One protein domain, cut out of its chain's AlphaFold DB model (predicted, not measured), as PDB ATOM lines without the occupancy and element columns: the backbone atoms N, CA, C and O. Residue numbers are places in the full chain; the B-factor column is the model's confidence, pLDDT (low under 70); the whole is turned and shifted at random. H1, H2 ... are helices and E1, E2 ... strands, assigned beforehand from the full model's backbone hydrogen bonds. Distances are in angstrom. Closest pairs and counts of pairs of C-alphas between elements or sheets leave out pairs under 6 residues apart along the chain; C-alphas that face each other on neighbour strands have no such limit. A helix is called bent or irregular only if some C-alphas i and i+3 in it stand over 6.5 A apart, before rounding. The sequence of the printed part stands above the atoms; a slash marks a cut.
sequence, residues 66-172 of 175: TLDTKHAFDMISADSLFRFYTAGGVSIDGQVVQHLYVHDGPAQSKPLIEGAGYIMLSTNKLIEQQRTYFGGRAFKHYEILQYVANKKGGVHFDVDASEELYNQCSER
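This is residues 66 to 172 of the 175 residues of an uncharacterized protein of Hyphomicrobiales bacterium (UniProt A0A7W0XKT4). A four-stranded antiparallel sheet has H1 packed lengthwise over one face, while the far ends of E1 and E2 bend away from the rest of the sheet. E3 and H2 lie beyond the end of the sheet where E4 begins; a long loop, residues 104 to 117, swings out past the E2 side, and beyond the E5 side H3 leads to H4, which is set off from the other named elements. The printed part has 107 residues, with four named helices and five named strands in the order H1, E1, E2, E3, H2, E4, E5, H3, H4; the sheet's order is E2, E1, E4, E5, and the class is mixed, helices and strands. It is only just compact, close to loose, with a radius of gyration of the C-alphas of 15.6 A and spans of 46 by 33 by 29 A.

In the sheet, E1 is residues 82 to 92, 22.9 A long, E2 residues 95 to 103, 21.9 A, E4 residues 130 to 134, 11.5 A, and E5 residues 137 to 140, 9.9 A. E1 bends by 85 degrees at residue 89, and E2 by 60 degrees at residue 98. H1, residues 70 to 78, is 12.5 A long and begins at C-alpha 70 (142.732, 166.949, 126.592). E3 is residues 118 to 122, 13.4 A, and H2 residues 123 to 128, 8.7 A. H3 is residues 141 to 149, 11.9 A. H4, residues 160 to 170, is 16.2 A long and ends at C-alpha 170 (144.278, 193.708, 135.922); it is neither bent nor irregular, but only just: C-alphas 160 and 163 are 6.2 A apart.

E1 and E2 form a hairpin, with N 88 and O 98 at 2.7 A, within hydrogen-bond range. E1 and E4 are antiparallel, with N 87 and O 131 at 2.8 A. E4 and E5 form a hairpin, with N 139 and O 132 at 2.7 A. H1 is on the sheet, over E1 and E4, at a height over the sheet of 9.1 A; it runs along the strands, at 20 degrees to E1 on the local plane. Its closest C-alphas to E4 are those of Phe 73 and Gln 130, 7.4 A. H3 only grazes the sheet, with residues 141 to 146. H2 and H3 touch, about perpendicular at 90 degrees; the C-alphas of Ile 127 and Tyr 142 are closest, 4.7 A. E3 pairs with no named strand, but its residues 118 to 119 pair antiparallel with residues 66 to 67. H4 is apart from H3 and not on the sheet. Every O i to N i+4 pair is within hydrogen-bond range in H1, H2 and H3, and 5 of 7 in H4.

The C-alphas farthest apart, those of Ser 109 and Asp 160, are 46.7 A from each other. The printed part has no cut. The link E2 to E3, 14 residues, is long; H3 to H4, 10 residues, is short. Mean pLDDT of the printed part is 80.3; residues 89 to 91 and 149 to 172 are under 70.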
ATOM      1  N   THR A  66     146.038 160.593 136.657       89.81
ATOM      2  CA  THR A  66     145.385 161.902 136.563       89.81
ATOM      3  C   THR A  66     144.173 161.864 135.640       89.81
ATOM      4  O   THR A  66     144.133 161.047 134.731       89.81
ATOM      5  N   LEU A  67     143.215 162.776 135.830       90.88
ATOM      6  CA  LEU A  67     142.173 163.054 134.838       90.88
ATOM      7  C   LEU A  67     142.782 163.464 133.488       90.88
ATOM      8  O   LEU A  67     143.748 164.241 133.443       90.88
ATOM      9  N   ASP A  68     142.198 162.949 132.408       92.25
ATOM     10  CA  ASP A  68     142.500 163.360 131.040       92.25
ATOM     11  C   ASP A  68     141.762 164.656 130.695       92.25
ATOM     12  O   ASP A  68     140.553 164.697 130.505       92.25
ATOM     13  N   THR A  69     142.504 165.752 130.625       93.69
ATOM     14  CA  THR A  69     141.936 167.074 130.345       93.69
ATOM     15  C   THR A  69     141.956 167.435 128.867       93.69
ATOM     16  O   THR A  69     141.470 168.508 128.517       93.69
ATOM     17  N   LYS A  70     142.504 166.579 127.992       92.94
ATOM     18  CA  LYS A  70     142.732 166.949 126.592       92.94
ATOM     19  C   LYS A  70     141.429 167.344 125.900       92.94
ATOM     20  O   LYS A  70     141.360 168.415 125.310       92.94
ATOM     21  N   HIS A  71     140.396 166.513 126.030       91.88
ATOM     22  CA  HIS A  71     139.107 166.764 125.388       91.88
ATOM     23  C   HIS A  71     138.482 168.096 125.831       91.88
ATOM     24  O   HIS A  71     138.045 168.880 124.992       91.88
ATOM     25  N   ALA A  72     138.523 168.393 127.134       93.94
ATOM     26  CA  ALA A  72     138.029 169.655 127.672       93.94
ATOM     27  C   ALA A  72     138.763 170.864 127.068       93.94
ATOM     28  O   ALA A  72     138.128 171.833 126.662       93.94
ATOM     29  N   PHE A  73     140.093 170.806 126.961       94.88
ATOM     30  CA  PHE A  73     140.875 171.909 126.391       94.88
ATOM     31  C   PHE A  73     140.739 172.039 124.873       94.88
ATOM     32  O   PHE A  73     140.786 173.162 124.371       94.88
ATOM     33  N   ASP A  74     140.509 170.941 124.149       94.25
ATOM     34  CA  ASP A  74     140.156 170.999 122.727       94.25
ATOM     35  C   ASP A  74     138.826 171.763 122.542       94.25
ATOM     36  O   ASP A  74     138.736 172.645 121.689       94.25
ATOM     37  N   MET A  75     137.822 171.490 123.388       93.62
ATOM     38  CA  MET A  75     136.533 172.197 123.369       93.62
ATOM     39  C   MET A  75     136.661 173.677 123.736       93.62
ATOM     40  O   MET A  75     136.167 174.532 123.009       93.62
ATOM     41  N   ILE A  76     137.351 173.988 124.836       94.50
ATOM     42  CA  ILE A  76     137.555 175.370 125.301       94.50
ATOM     43  C   ILE A  76     138.291 176.204 124.248       94.50
ATOM     44  O   ILE A  76     138.010 177.384 124.079       94.50
ATOM     45  N   SER A  77     139.231 175.600 123.522       92.62
ATOM     46  CA  SER A  77     139.968 176.300 122.464       92.62
ATOM     47  C   SER A  77     139.103 176.584 121.232       92.62
ATOM     48  O   SER A  77     139.388 177.526 120.496       92.62
ATOM     49  N   ALA A  78     138.070 175.773 120.995       93.94
ATOM     50  CA  ALA A  78     137.154 175.915 119.865       93.94
ATOM     51  C   ALA A  78     135.951 176.829 120.164       93.94
ATOM     52  O   ALA A  78     135.303 177.298 119.229       93.94
ATOM     53  N   ASP A  79     135.652 177.082 121.439       93.12
ATOM     54  CA  ASP A  79     134.471 177.821 121.883       93.12
ATOM     55  C   ASP A  79     134.857 179.008 122.779       93.12
ATOM     56  O   ASP A  79     135.259 178.858 123.934       93.12
ATOM     57  N   SER A  80     134.704 180.220 122.242       91.25
ATOM     58  CA  SER A  80     135.057 181.470 122.924       91.25
ATOM     59  C   SER A  80     134.100 181.872 124.052       91.25
ATOM     60  O   SER A  80     134.365 182.861 124.739       91.25
ATOM     61  N   LEU A  81     133.005 181.134 124.262       94.56
ATOM     62  CA  LEU A  81     132.034 181.404 125.324       94.56
ATOM     63  C   LEU A  81     132.462 180.832 126.681       94.56
ATOM     64  O   LEU A  81     131.864 181.174 127.702       94.56
ATOM     65  N   PHE A  82     133.499 179.991 126.736       94.50
ATOM     66  CA  PHE A  82     134.098 179.601 128.011       94.50
ATOM     67  C   PHE A  82     134.820 180.797 128.641       94.50
ATOM     68  O   PHE A  82     135.727 181.384 128.055       94.50
ATOM     69  N   ARG A  83     134.454 181.143 129.877       93.62
ATOM     70  CA  ARG A  83     135.101 182.219 130.658       93.62
ATOM     71  C   ARG A  83     136.078 181.670 131.686       93.62
ATOM     72  O   ARG A  83     137.104 182.285 131.981       93.62
ATOM     73  N   PHE A  84     135.752 180.497 132.213       93.88
ATOM     74  CA  PHE A  84     136.515 179.800 133.230       93.88
ATOM     75  C   PHE A  84     136.356 178.294 133.052       93.88
ATOM     76  O   PHE A  84     135.271 177.813 132.735       93.88
ATOM     77  N   TYR A  85     137.421 177.552 133.320       94.38
ATOM     78  CA  TYR A  85     137.374 176.109 133.503       94.38
ATOM     79  C   TYR A  85     138.465 175.688 134.479       94.38
ATOM     80  O   TYR A  85     139.571 176.224 134.463       94.38
ATOM     81  N   THR A  86     138.196 174.675 135.289       92.38
ATOM     82  CA  THR A  86     139.222 173.953 136.027       92.38
ATOM     83  C   THR A  86     138.904 172.464 136.040       92.38
ATOM     84  O   THR A  86     137.757 172.042 136.225       92.38
ATOM     85  N   ALA A  87     139.937 171.659 135.802       90.19
ATOM     86  CA  ALA A  87     139.877 170.225 135.994       90.19
ATOM     87  C   ALA A  87     139.667 169.952 137.486       90.19
ATOM     88  O   ALA A  87     140.441 170.398 138.331       90.19
ATOM     89  N   GLY A  88     138.588 169.247 137.787       79.12
ATOM     90  CA  GLY A  88     138.171 168.938 139.138       79.12
ATOM     91  C   GLY A  88     139.044 167.886 139.820       79.12
ATOM     92  O   GLY A  88     140.039 167.383 139.297       79.12
ATOM     93  N   GLY A  89     138.634 167.570 141.039       67.44
ATOM     94  CA  GLY A  89     139.308 166.658 141.964       67.44
ATOM     95  C   GLY A  89     138.702 166.711 143.368       67.44
ATOM     96  O   GLY A  89     139.317 166.250 144.324       67.44
ATOM     97  N   VAL A  90     137.515 167.309 143.491       66.19
ATOM     98  CA  VAL A  90     136.776 167.467 144.741       66.19
ATOM     99  C   VAL A  90     135.553 166.564 144.702       66.19
ATOM    100  O   VAL A  90     135.007 166.295 143.632       66.19
ATOM    101  N   SER A  91     135.135 166.082 145.867       69.94
ATOM    102  CA  SER A  91     133.896 165.325 146.024       69.94
ATOM    103  C   SER A  91     132.853 166.215 146.689       69.94
ATOM    104  O   SER A  91     133.163 166.869 147.686       69.94
ATOM    105  N   ILE A  92     131.641 166.254 146.138       72.94
ATOM    106  CA  ILE A  92     130.471 166.905 146.735       72.94
ATOM    107  C   ILE A  92     129.453 165.800 147.003       72.94
ATOM    108  O   ILE A  92     129.080 165.077 146.083       72.94
ATOM    109  N   ASP A  93     129.065 165.624 148.266       76.88
ATOM    110  CA  ASP A  93     128.115 164.588 148.707       76.88
ATOM    111  C   ASP A  93     128.448 163.171 148.200       76.88
ATOM    112  O   ASP A  93     127.583 162.386 147.816       76.88
ATOM    113  N   GLY A  94     129.743 162.837 148.175       76.19
ATOM    114  CA  GLY A  94     130.240 161.537 147.714       76.19
ATOM    115  C   GLY A  94     130.375 161.406 146.194       76.19
ATOM    116  O   GLY A  94     130.904 160.398 145.724       76.19
ATOM    117  N   GLN A  95     129.964 162.414 145.419       78.56
ATOM    118  CA  GLN A  95     130.123 162.447 143.969       78.56
ATOM    119  C   GLN A  95     131.358 163.247 143.560       78.56
ATOM    120  O   GLN A  95     131.546 164.397 143.953       78.56
ATOM    121  N   VAL A  96     132.200 162.645 142.721       81.25
ATOM    122  CA  VAL A  96     133.411 163.295 142.213       81.25
ATOM    123  C   VAL A  96     133.037 164.334 141.159       81.25
ATOM    124  O   VAL A  96     132.528 163.996 140.090       81.25
ATOM    125  N   VAL A  97     133.370 165.594 141.424       85.69
ATOM    126  CA  VAL A  97     133.302 166.672 140.439       85.69
ATOM    127  C   VAL A  97     134.591 166.657 139.628       85.69
ATOM    128  O   VAL A  97     135.667 166.983 140.134       85.69
ATOM    129  N   GLN A  98     134.480 166.261 138.360       88.12
ATOM    130  CA  GLN A  98     135.619 166.147 137.442       88.12
ATOM    131  C   GLN A  98     135.890 167.425 136.643       88.12
ATOM    132  O   GLN A  98     137.020 167.639 136.213       88.12
ATOM    133  N   HIS A  99     134.886 168.286 136.468       89.38
ATOM    134  CA  HIS A  99     134.994 169.529 135.707       89.38
ATOM    135  C   HIS A  99     134.159 170.616 136.380       89.38
ATOM    136  O   HIS A  99     133.017 170.372 136.764       89.38
ATOM    137  N   LEU A 100     134.721 171.817 136.493       90.88
ATOM    138  CA  LEU A 100     134.012 173.016 136.930       90.88
ATOM    139  C   LEU A 100     134.289 174.123 135.916       90.88
ATOM    140  O   LEU A 100     135.449 174.392 135.616       90.88
ATOM    141  N   TYR A 101     133.251 174.756 135.379       92.81
ATOM    142  CA  TYR A 101     133.404 175.771 134.339       92.81
ATOM    143  C   TYR A 101     132.288 176.812 134.354       92.81
ATOM    144  O   TYR A 101     131.229 176.601 134.943       92.81
ATOM    145  N   VAL A 102     132.553 177.931 133.680       93.19
ATOM    146  CA  VAL A 102     131.587 178.989 133.366       93.19
ATOM    147  C   VAL A 102     131.561 179.162 131.852       93.19
ATOM    148  O   VAL A 102     132.615 179.334 131.230       93.19
ATOM    149  N   HIS A 103     130.359 179.109 131.283       94.44
ATOM    150  CA  HIS A 103     130.094 179.220 129.852       94.44
ATOM    151  C   HIS A 103     128.927 180.184 129.630       94.44
ATOM    152  O   HIS A 103     127.889 180.028 130.271       94.44
ATOM    153  N   ASP A 104     129.108 181.170 128.752       94.12
ATOM    154  CA  ASP A 104     128.130 182.246 128.507       94.12
ATOM    155  C   ASP A 104     127.033 181.854 127.492       94.12
ATOM    156  O   ASP A 104     126.195 182.671 127.107       94.12
ATOM    157  N   GLY A 105     127.034 180.605 127.026       91.38
ATOM    158  CA  GLY A 105     125.998 180.065 126.156       91.38
ATOM    159  C   GLY A 105     124.699 179.716 126.893       91.38
ATOM    160  O   GLY A 105     124.611 179.765 128.121       91.38
ATOM    161  N   PRO A 106     123.652 179.336 126.142       90.94
ATOM    162  CA  PRO A 106     122.390 178.912 126.732       90.94
ATOM    163  C   PRO A 106     122.573 177.647 127.578       90.94
ATOM    164  O   PRO A 106     123.303 176.730 127.197       90.94
ATOM    165  N   ALA A 107     121.852 177.583 128.702       86.38
ATOM    166  CA  ALA A 107     121.854 176.418 129.577       86.38
ATOM    167  C   ALA A 107     121.433 175.154 128.812       86.38
ATOM    168  O   ALA A 107     120.423 175.137 128.105       86.38
ATOM    169  N   GLN A 108     122.212 174.087 128.978       84.56
ATOM    170  CA  GLN A 108     121.994 172.800 128.328       84.56
ATOM    171  C   GLN A 108     121.425 171.783 129.321       84.56
ATOM    172  O   GLN A 108     121.677 171.851 130.522       84.56
ATOM    173  N   SER A 109     120.684 170.798 128.812       86.00
ATOM    174  CA  SER A 109     120.175 169.674 129.617       86.00
ATOM    175  C   SER A 109     121.261 168.666 130.011       86.00
ATOM    176  O   SER A 109     121.051 167.844 130.902       86.00
ATOM    177  N   LYS A 110     122.419 168.725 129.347       87.62
ATOM    178  CA  LYS A 110     123.606 167.911 129.607       87.62
ATOM    179  C   LYS A 110     124.820 168.819 129.800       87.62
ATOM    180  O   LYS A 110     124.847 169.903 129.215       87.62
ATOM    181  N   PRO A 111     125.823 168.397 130.588       87.56
ATOM    182  CA  PRO A 111     127.064 169.149 130.689       87.56
ATOM    183  C   PRO A 111     127.738 169.243 129.315       87.56
ATOM    184  O   PRO A 111     127.762 168.266 128.573       87.56
ATOM    185  N   LEU A 112     128.297 170.412 128.992       90.44
ATOM    186  CA  LEU A 112     129.070 170.615 127.763       90.44
ATOM    187  C   LEU A 112     130.333 169.751 127.761       90.44
ATOM    188  O   LEU A 112     130.648 169.106 126.771       90.44
ATOM    189  N   ILE A 113     131.036 169.733 128.893       89.56
ATOM    190  CA  ILE A 113     132.222 168.907 129.102       89.56
ATOM    191  C   ILE A 113     131.794 167.683 129.904       89.56
ATOM    192  O   ILE A 113     131.478 167.789 131.093       89.56
ATOM    193  N   GLU A 114     131.758 166.532 129.239       85.50
ATOM    194  CA  GLU A 114     131.505 165.247 129.884       85.50
ATOM    195  C   GLU A 114     132.711 164.786 130.712       85.50
ATOM    196  O   GLU A 114     133.838 165.250 130.529       85.50
ATOM    197  N   GLY A 115     132.455 163.870 131.646       75.94
ATOM    198  CA  GLY A 115     133.466 163.356 132.558       75.94
ATOM    199  C   GLY A 115     134.638 162.674 131.849       75.94
ATOM    200  O   GLY A 115     134.453 161.831 130.971       75.94
ATOM    201  N   ALA A 116     135.856 163.011 132.266       79.25
ATOM    202  CA  ALA A 116     137.076 162.415 131.748       79.25
ATOM    203  C   ALA A 116     137.467 161.107 132.456       79.25
ATOM    204  O   ALA A 116     137.324 160.935 133.670       79.25
ATOM    205  N   GLY A 117     138.068 160.200 131.684       86.25
ATOM    206  CA  GLY A 117     138.783 159.048 132.224       86.25
ATOM    207  C   GLY A 117     140.079 159.444 132.941       86.25
ATOM    208  O   GLY A 117     140.568 160.571 132.839       86.25
ATOM    209  N   TYR A 118     140.665 158.482 133.656       90.06
ATOM    210  CA  TYR A 118     141.997 158.634 134.240       90.06
ATOM    211  C   TYR A 118     143.064 158.039 133.319       90.06
ATOM    212  O   TYR A 118     142.916 156.913 132.845       90.06
ATOM    213  N   ILE A 119     144.168 158.758 133.145       93.75
ATOM    214  CA  ILE A 119     145.353 158.354 132.382       93.75
ATOM    215  C   ILE A 119     146.596 158.346 133.277       93.75
ATOM    216  O   ILE A 119     146.640 159.014 134.312       93.75
ATOM    217  N   MET A 120     147.614 157.587 132.871       95.69
ATOM    218  CA  MET A 120     148.930 157.577 133.514       95.69
ATOM    219  C   MET A 120     149.892 158.466 132.730       95.69
ATOM    220  O   MET A 120     150.121 158.238 131.543       95.69
ATOM    221  N   LEU A 121     150.482 159.461 133.389       94.62
ATOM    222  CA  LEU A 121     151.458 160.370 132.785       94.62
ATOM    223  C   LEU A 121     152.799 160.299 133.512       94.62
ATOM    224  O   LEU A 121     152.845 160.155 134.730       94.62
ATOM    225  N   SER A 122     153.900 160.450 132.773       93.69
ATOM    226  CA  SER A 122     155.199 160.755 133.385       93.69
ATOM    227  C   SER A 122     155.170 162.143 134.026       93.69
ATOM    228  O   SER A 122     154.356 162.983 133.635       93.69
ATOM    229  N   THR A 123     156.088 162.425 134.953       91.31
ATOM    230  CA  THR A 123     156.189 163.741 135.613       91.31
ATOM    231  C   THR A 123     156.205 164.894 134.611       91.31
ATOM    232  O   THR A 123     155.434 165.835 134.751       91.31
ATOM    233  N   ASN A 124     157.014 164.794 133.549       91.12
ATOM    234  CA  ASN A 124     157.133 165.857 132.542       91.12
ATOM    235  C   ASN A 124     155.811 166.090 131.802       91.12
ATOM    236  O   ASN A 124     155.405 167.228 131.599       91.12
ATOM    237  N   LYS A 125     155.096 165.019 131.436       93.75
ATOM    238  CA  LYS A 125     153.783 165.154 130.792       93.75
ATOM    239  C   LYS A 125     152.725 165.682 131.762       93.75
ATOM    240  O   LYS A 125     151.857 166.442 131.351       93.75
ATOM    241  N   LEU A 126     152.803 165.300 133.038       93.00
ATOM    242  CA  LEU A 126     151.881 165.753 134.074       93.00
ATOM    243  C   LEU A 126     151.974 167.266 134.300       93.00
ATOM    244  O   LEU A 126     150.937 167.921 134.407       93.00
ATOM    245  N   ILE A 127     153.191 167.809 134.410       91.69
ATOM    246  CA  ILE A 127     153.400 169.235 134.700       91.69
ATOM    247  C   ILE A 127     153.048 170.128 133.499       91.69
ATOM    248  O   ILE A 127     152.582 171.250 133.691       91.69
ATOM    249  N   GLU A 128     153.191 169.608 132.277       93.81
ATOM    250  CA  GLU A 128     152.835 170.304 131.034       93.81
ATOM    251  C   GLU A 128     151.336 170.257 130.707       93.81
ATOM    252  O   GLU A 128     150.856 171.008 129.857       93.81
ATOM    253  N   GLN A 129     150.580 169.391 131.380       94.12
ATOM    254  CA  GLN A 129     149.150 169.251 131.151       94.12
ATOM    255  C   GLN A 129     148.407 170.534 131.547       94.12
ATOM    256  O   GLN A 129     148.577 171.048 132.654       94.12
ATOM    257  N   GLN A 130     147.537 171.023 130.663       95.38
ATOM    258  CA  GLN A 130     146.635 172.134 130.960       95.38
ATOM    259  C   GLN A 130     145.564 171.694 131.969       95.38
ATOM    260  O   GLN A 130     145.013 170.591 131.873       95.38
ATOM    261  N   ARG A 131     145.287 172.547 132.959       93.44
ATOM    262  CA  ARG A 131     144.395 172.236 134.092       93.44
ATOM    263  C   ARG A 131     143.333 173.276 134.341       93.44
ATOM    264  O   ARG A 131     142.208 172.907 134.654       93.44
ATOM    265  N   THR A 132     143.685 174.541 134.178       93.69
ATOM    266  CA  THR A 132     142.774 175.659 134.403       93.69
ATOM    267  C   THR A 132     142.765 176.541 133.169       93.69
ATOM    268  O   THR A 132     143.780 176.674 132.495       93.69
ATOM    269  N   TYR A 133     141.628 177.133 132.857       94.69
ATOM    270  CA  TYR A 133     141.477 178.165 131.849       94.69
ATOM    271  C   TYR A 133     140.771 179.354 132.486       94.69
ATOM    272  O   TYR A 133     139.799 179.182 133.221       94.69
ATOM    273  N   PHE A 134     141.258 180.554 132.205       93.06
ATOM    274  CA  PHE A 134     140.617 181.787 132.635       93.06
ATOM    275  C   PHE A 134     141.007 182.931 131.704       93.06
ATOM    276  O   PHE A 134     142.185 183.084 131.371       93.06
ATOM    277  N   GLY A 135     140.022 183.733 131.289       85.06
ATOM    278  CA  GLY A 135     140.261 184.977 130.549       85.06
ATOM    279  C   GLY A 135     141.070 184.795 129.259       85.06
ATOM    280  O   GLY A 135     142.018 185.538 129.023       85.06
ATOM    281  N   GLY A 136     140.755 183.777 128.451       88.50
ATOM    282  CA  GLY A 136     141.459 183.530 127.185       88.50
ATOM    283  C   GLY A 136     142.751 182.718 127.305       88.50
ATOM    284  O   GLY A 136     143.351 182.391 126.284       88.50
ATOM    285  N   ARG A 137     143.197 182.371 128.520       92.44
ATOM    286  CA  ARG A 137     144.463 181.661 128.743       92.44
ATOM    287  C   ARG A 137     144.253 180.325 129.439       92.44
ATOM    288  O   ARG A 137     143.618 180.248 130.488       92.44
ATOM    289  N   ALA A 138     144.872 179.286 128.886       94.25
ATOM    290  CA  ALA A 138     145.062 178.008 129.554       94.25
ATOM    291  C   ALA A 138     146.334 178.032 130.417       94.25
ATOM    292  O   ALA A 138     147.384 178.503 129.978       94.25
ATOM    293  N   PHE A 139     146.236 177.482 131.621       94.06
ATOM    294  CA  PHE A 139     147.304 177.350 132.599       94.06
ATOM    295  C   PHE A 139     147.662 175.879 132.779       94.06
ATOM    296  O   PHE A 139     146.798 175.014 132.996       94.06
ATOM    297  N   LYS A 140     148.958 175.602 132.700       94.06
ATOM    298  CA  LYS A 140     149.547 174.288 132.926       94.06
ATOM    299  C   LYS A 140     149.618 173.975 134.412       94.06
ATOM    300  O   LYS A 140     149.671 174.864 135.264       94.06
ATOM    301  N   HIS A 141     149.690 172.688 134.725       91.00
ATOM    302  CA  HIS A 141     149.841 172.215 136.095       91.00
ATOM    303  C   HIS A 141     151.097 172.803 136.762       91.00
ATOM    304  O   HIS A 141     151.029 173.229 137.910       91.00
ATOM    305  N   TYR A 142     152.206 172.923 136.023       88.38
ATOM    306  CA  TYR A 142     153.422 173.588 136.493       88.38
ATOM    307  C   TYR A 142     153.191 175.037 136.931       88.38
ATOM    308  O   TYR A 142     153.635 175.414 138.009       88.38
ATOM    309  N   GLU A 143     152.492 175.839 136.122       87.62
ATOM    310  CA  GLU A 143     152.235 177.256 136.412       87.62
ATOM    311  C   GLU A 143     151.383 177.407 137.677       87.62
ATOM    312  O   GLU A 143     151.654 178.266 138.514       87.62
ATOM    313  N   ILE A 144     150.401 176.520 137.858       86.56
ATOM    314  CA  ILE A 144     149.557 176.481 139.057       86.56
ATOM    315  C   ILE A 144     150.387 176.095 140.285       86.56
ATOM    316  O   ILE A 144     150.343 176.791 141.297       86.56
ATOM    317  N   LEU A 145     151.171 175.014 140.201       83.25
ATOM    318  CA  LEU A 145     152.031 174.569 141.301       83.25
ATOM    319  C   LEU A 145     153.039 175.650 141.681       83.25
ATOM    320  O   LEU A 145     153.203 175.945 142.861       83.25
ATOM    321  N   GLN A 146     153.667 176.285 140.692       80.31
ATOM    322  CA  GLN A 146     154.552 177.414 140.928       80.31
ATOM    323  C   GLN A 146     153.827 178.567 141.599       80.31
ATOM    324  O   GLN A 146     154.377 179.133 142.531       80.31
ATOM    325  N   TYR A 147     152.629 178.937 141.154       78.62
ATOM    326  CA  TYR A 147     151.892 180.037 141.762       78.62
ATOM    327  C   TYR A 147     151.584 179.753 143.236       78.62
ATOM    328  O   TYR A 147     151.960 180.544 144.098       78.62
ATOM    329  N   VAL A 148     150.987 178.593 143.529       74.62
ATOM    330  CA  VAL A 148     150.551 178.216 144.883       74.62
ATOM    331  C   VAL A 148     151.744 177.986 145.821       74.62
ATOM    332  O   VAL A 148     151.694 178.359 146.990       74.62
ATOM    333  N   ALA A 149     152.832 177.396 145.322       68.69
ATOM    334  CA  ALA A 149     153.991 177.024 146.131       68.69
ATOM    335  C   ALA A 149     155.148 178.038 146.110       68.69
ATOM    336  O   ALA A 149     156.143 177.857 146.818       68.69
ATOM    337  N   ASN A 150     155.081 179.081 145.281       61.88
ATOM    338  CA  ASN A 150     155.964 180.235 145.405       61.88
ATOM    339  C   ASN A 150     155.445 181.201 146.462       61.88
ATOM    340  O   ASN A 150     154.318 181.125 146.949       61.88
ATOM    341  N   LYS A 151     156.294 182.186 146.745       53.41
ATOM    342  CA  LYS A 151     156.000 183.317 147.611       53.41
ATOM    343  C   LYS A 151     154.686 184.065 147.278       53.41
ATOM    344  O   LYS A 151     154.090 184.719 148.126       53.41
ATOM    345  N   LYS A 152     154.191 183.905 146.047       45.44
ATOM    346  CA  LYS A 152     152.973 184.533 145.513       45.44
ATOM    347  C   LYS A 152     151.658 183.837 145.925       45.44
ATOM    348  O   LYS A 152     150.611 184.463 145.832       45.44
ATOM    349  N   GLY A 153     151.700 182.578 146.379       49.09
ATOM    350  CA  GLY A 153     150.519 181.747 146.680       49.09
ATOM    351  C   GLY A 153     150.260 181.459 148.162       49.09
ATOM    352  O   GLY A 153     149.293 180.774 148.489       49.09
ATOM    353  N   GLY A 154     151.099 181.989 149.061       49.25
ATOM    354  CA  GLY A 154     150.826 182.015 150.505       49.25
ATOM    355  C   GLY A 154     151.728 181.168 151.410       49.25
ATOM    356  O   GLY A 154     151.522 181.194 152.618       49.25
ATOM    357  N   VAL A 155     152.740 180.460 150.892       51.75
ATOM    358  CA  VAL A 155     153.708 179.737 151.757       51.75
ATOM    359  C   VAL A 155     154.759 180.692 152.352       51.75
ATOM    360  O   VAL A 155     155.189 180.520 153.487       51.75
ATOM    361  N   HIS A 156     155.133 181.741 151.614       51.50
ATOM    362  CA  HIS A 156     156.039 182.804 152.059       51.50
ATOM    363  C   HIS A 156     155.568 184.132 151.463       51.50
ATOM    364  O   HIS A 156     155.895 184.408 150.322       51.50
ATOM    365  N   PHE A 157     154.781 184.939 152.172       45.62
ATOM    366  CA  PHE A 157     154.302 186.217 151.630       45.62
ATOM    367  C   PHE A 157     155.474 187.114 151.175       45.62
ATOM    368  O   PHE A 157     156.385 187.374 151.959       45.62
ATOM    369  N   ASP A 158     155.460 187.554 149.913       50.25
ATOM    370  CA  ASP A 158     156.445 188.474 149.328       50.25
ATOM    371  C   ASP A 158     155.718 189.561 148.542       50.25
ATOM    372  O   ASP A 158     154.988 189.277 147.588       50.25
ATOM    373  N   VAL A 159     155.887 190.793 149.017       53.00
ATOM    374  CA  VAL A 159     155.139 191.979 148.597       53.00
ATOM    375  C   VAL A 159     155.513 192.376 147.169       53.00
ATOM    376  O   VAL A 159     154.622 192.596 146.349       53.00
ATOM    377  N   ASP A 160     156.798 192.349 146.824       54.97
ATOM    378  CA  ASP A 160     157.313 192.959 145.591       54.97
ATOM    379  C   ASP A 160     156.879 192.194 144.335       54.97
ATOM    380  O   ASP A 160     156.591 192.757 143.282       54.97
ATOM    381  N   ALA A 161     156.771 190.870 144.445       48.56
ATOM    382  CA  ALA A 161     156.453 190.014 143.310       48.56
ATOM    383  C   ALA A 161     154.933 189.855 143.070       48.56
ATOM    384  O   ALA A 161     154.530 189.231 142.078       48.56
ATOM    385  N   SER A 162     154.101 190.373 143.983       48.88
ATOM    386  CA  SER A 162     152.634 190.314 143.926       48.88
ATOM    387  C   SER A 162     152.018 191.434 143.073       48.88
ATOM    388  O   SER A 162     151.053 191.173 142.352       48.88
ATOM    389  N   GLU A 163     152.635 192.621 143.041       51.09
ATOM    390  CA  GLU A 163     152.215 193.747 142.189       51.09
ATOM    391  C   GLU A 163     152.354 193.436 140.693       51.09
ATOM    392  O   GLU A 163     151.439 193.686 139.914       51.09
ATOM    393  N   GLU A 164     153.460 192.818 140.277       52.06
ATOM    394  CA  GLU A 164     153.758 192.588 138.857       52.06
ATOM    395  C   GLU A 164     152.744 191.652 138.168       52.06
ATOM    396  O   GLU A 164     152.378 191.852 137.012       52.06
ATOM    397  N   LEU A 165     152.242 190.640 138.884       48.66
ATOM    398  CA  LEU A 165     151.232 189.706 138.369       48.66
ATOM    399  C   LEU A 165     149.805 190.239 138.516       48.66
ATOM    400  O   LEU A 165     148.982 189.967 137.645       48.66
ATOM    401  N   TYR A 166     149.517 191.005 139.577       46.91
ATOM    402  CA  TYR A 166     148.259 191.744 139.676       46.91
ATOM    403  C   TYR A 166     148.115 192.667 138.468       46.91
ATOM    404  O   TYR A 166     147.120 192.548 137.765       46.91
ATOM    405  N   ASN A 167     149.154 193.440 138.139       54.22
ATOM    406  CA  ASN A 167     149.173 194.315 136.967       54.22
ATOM    407  C   ASN A 167     148.987 193.527 135.656       54.22
ATOM    408  O   ASN A 167     148.145 193.890 134.840       54.22
ATOM    409  N   GLN A 168     149.647 192.372 135.488       55.22
ATOM    410  CA  GLN A 168     149.445 191.507 134.309       55.22
ATOM    411  C   GLN A 168     148.014 190.951 134.176       55.22
ATOM    412  O   GLN A 168     147.552 190.702 133.058       55.22
ATOM    413  N   CYS A 169     147.313 190.731 135.291       44.19
ATOM    414  CA  CYS A 169     145.930 190.254 135.309       44.19
ATOM    415  C   CYS A 169     144.898 191.394 135.247       44.19
ATOM    416  O   CYS A 169     143.835 191.202 134.656       44.19
ATOM    417  N   SER A 170     145.189 192.563 135.825       42.28
ATOM    418  CA  SER A 170     144.278 193.708 135.922       42.28
ATOM    419  C   SER A 170     144.310 194.602 134.686       42.28
ATOM    420  O   SER A 170     143.258 195.075 134.267       42.28
ATOM    421  N   GLU A 171     145.468 194.784 134.041       44.88
ATOM    422  CA  GLU A 171     145.601 195.621 132.834       44.88
ATOM    423  C   GLU A 171     144.777 195.100 131.639       44.88
ATOM    424  O   GLU A 171     144.482 195.850 130.712       44.88
ATOM    425  N   ARG A 172     144.351 193.829 131.662       45.25
ATOM    426  CA  ARG A 172     143.581 193.195 130.575       45.25
ATOM    427  C   ARG A 172     142.091 193.022 130.850       45.25
ATOM    428  O   ARG A 172     141.382 192.512 129.991       45.25
TER     429      ARG A 172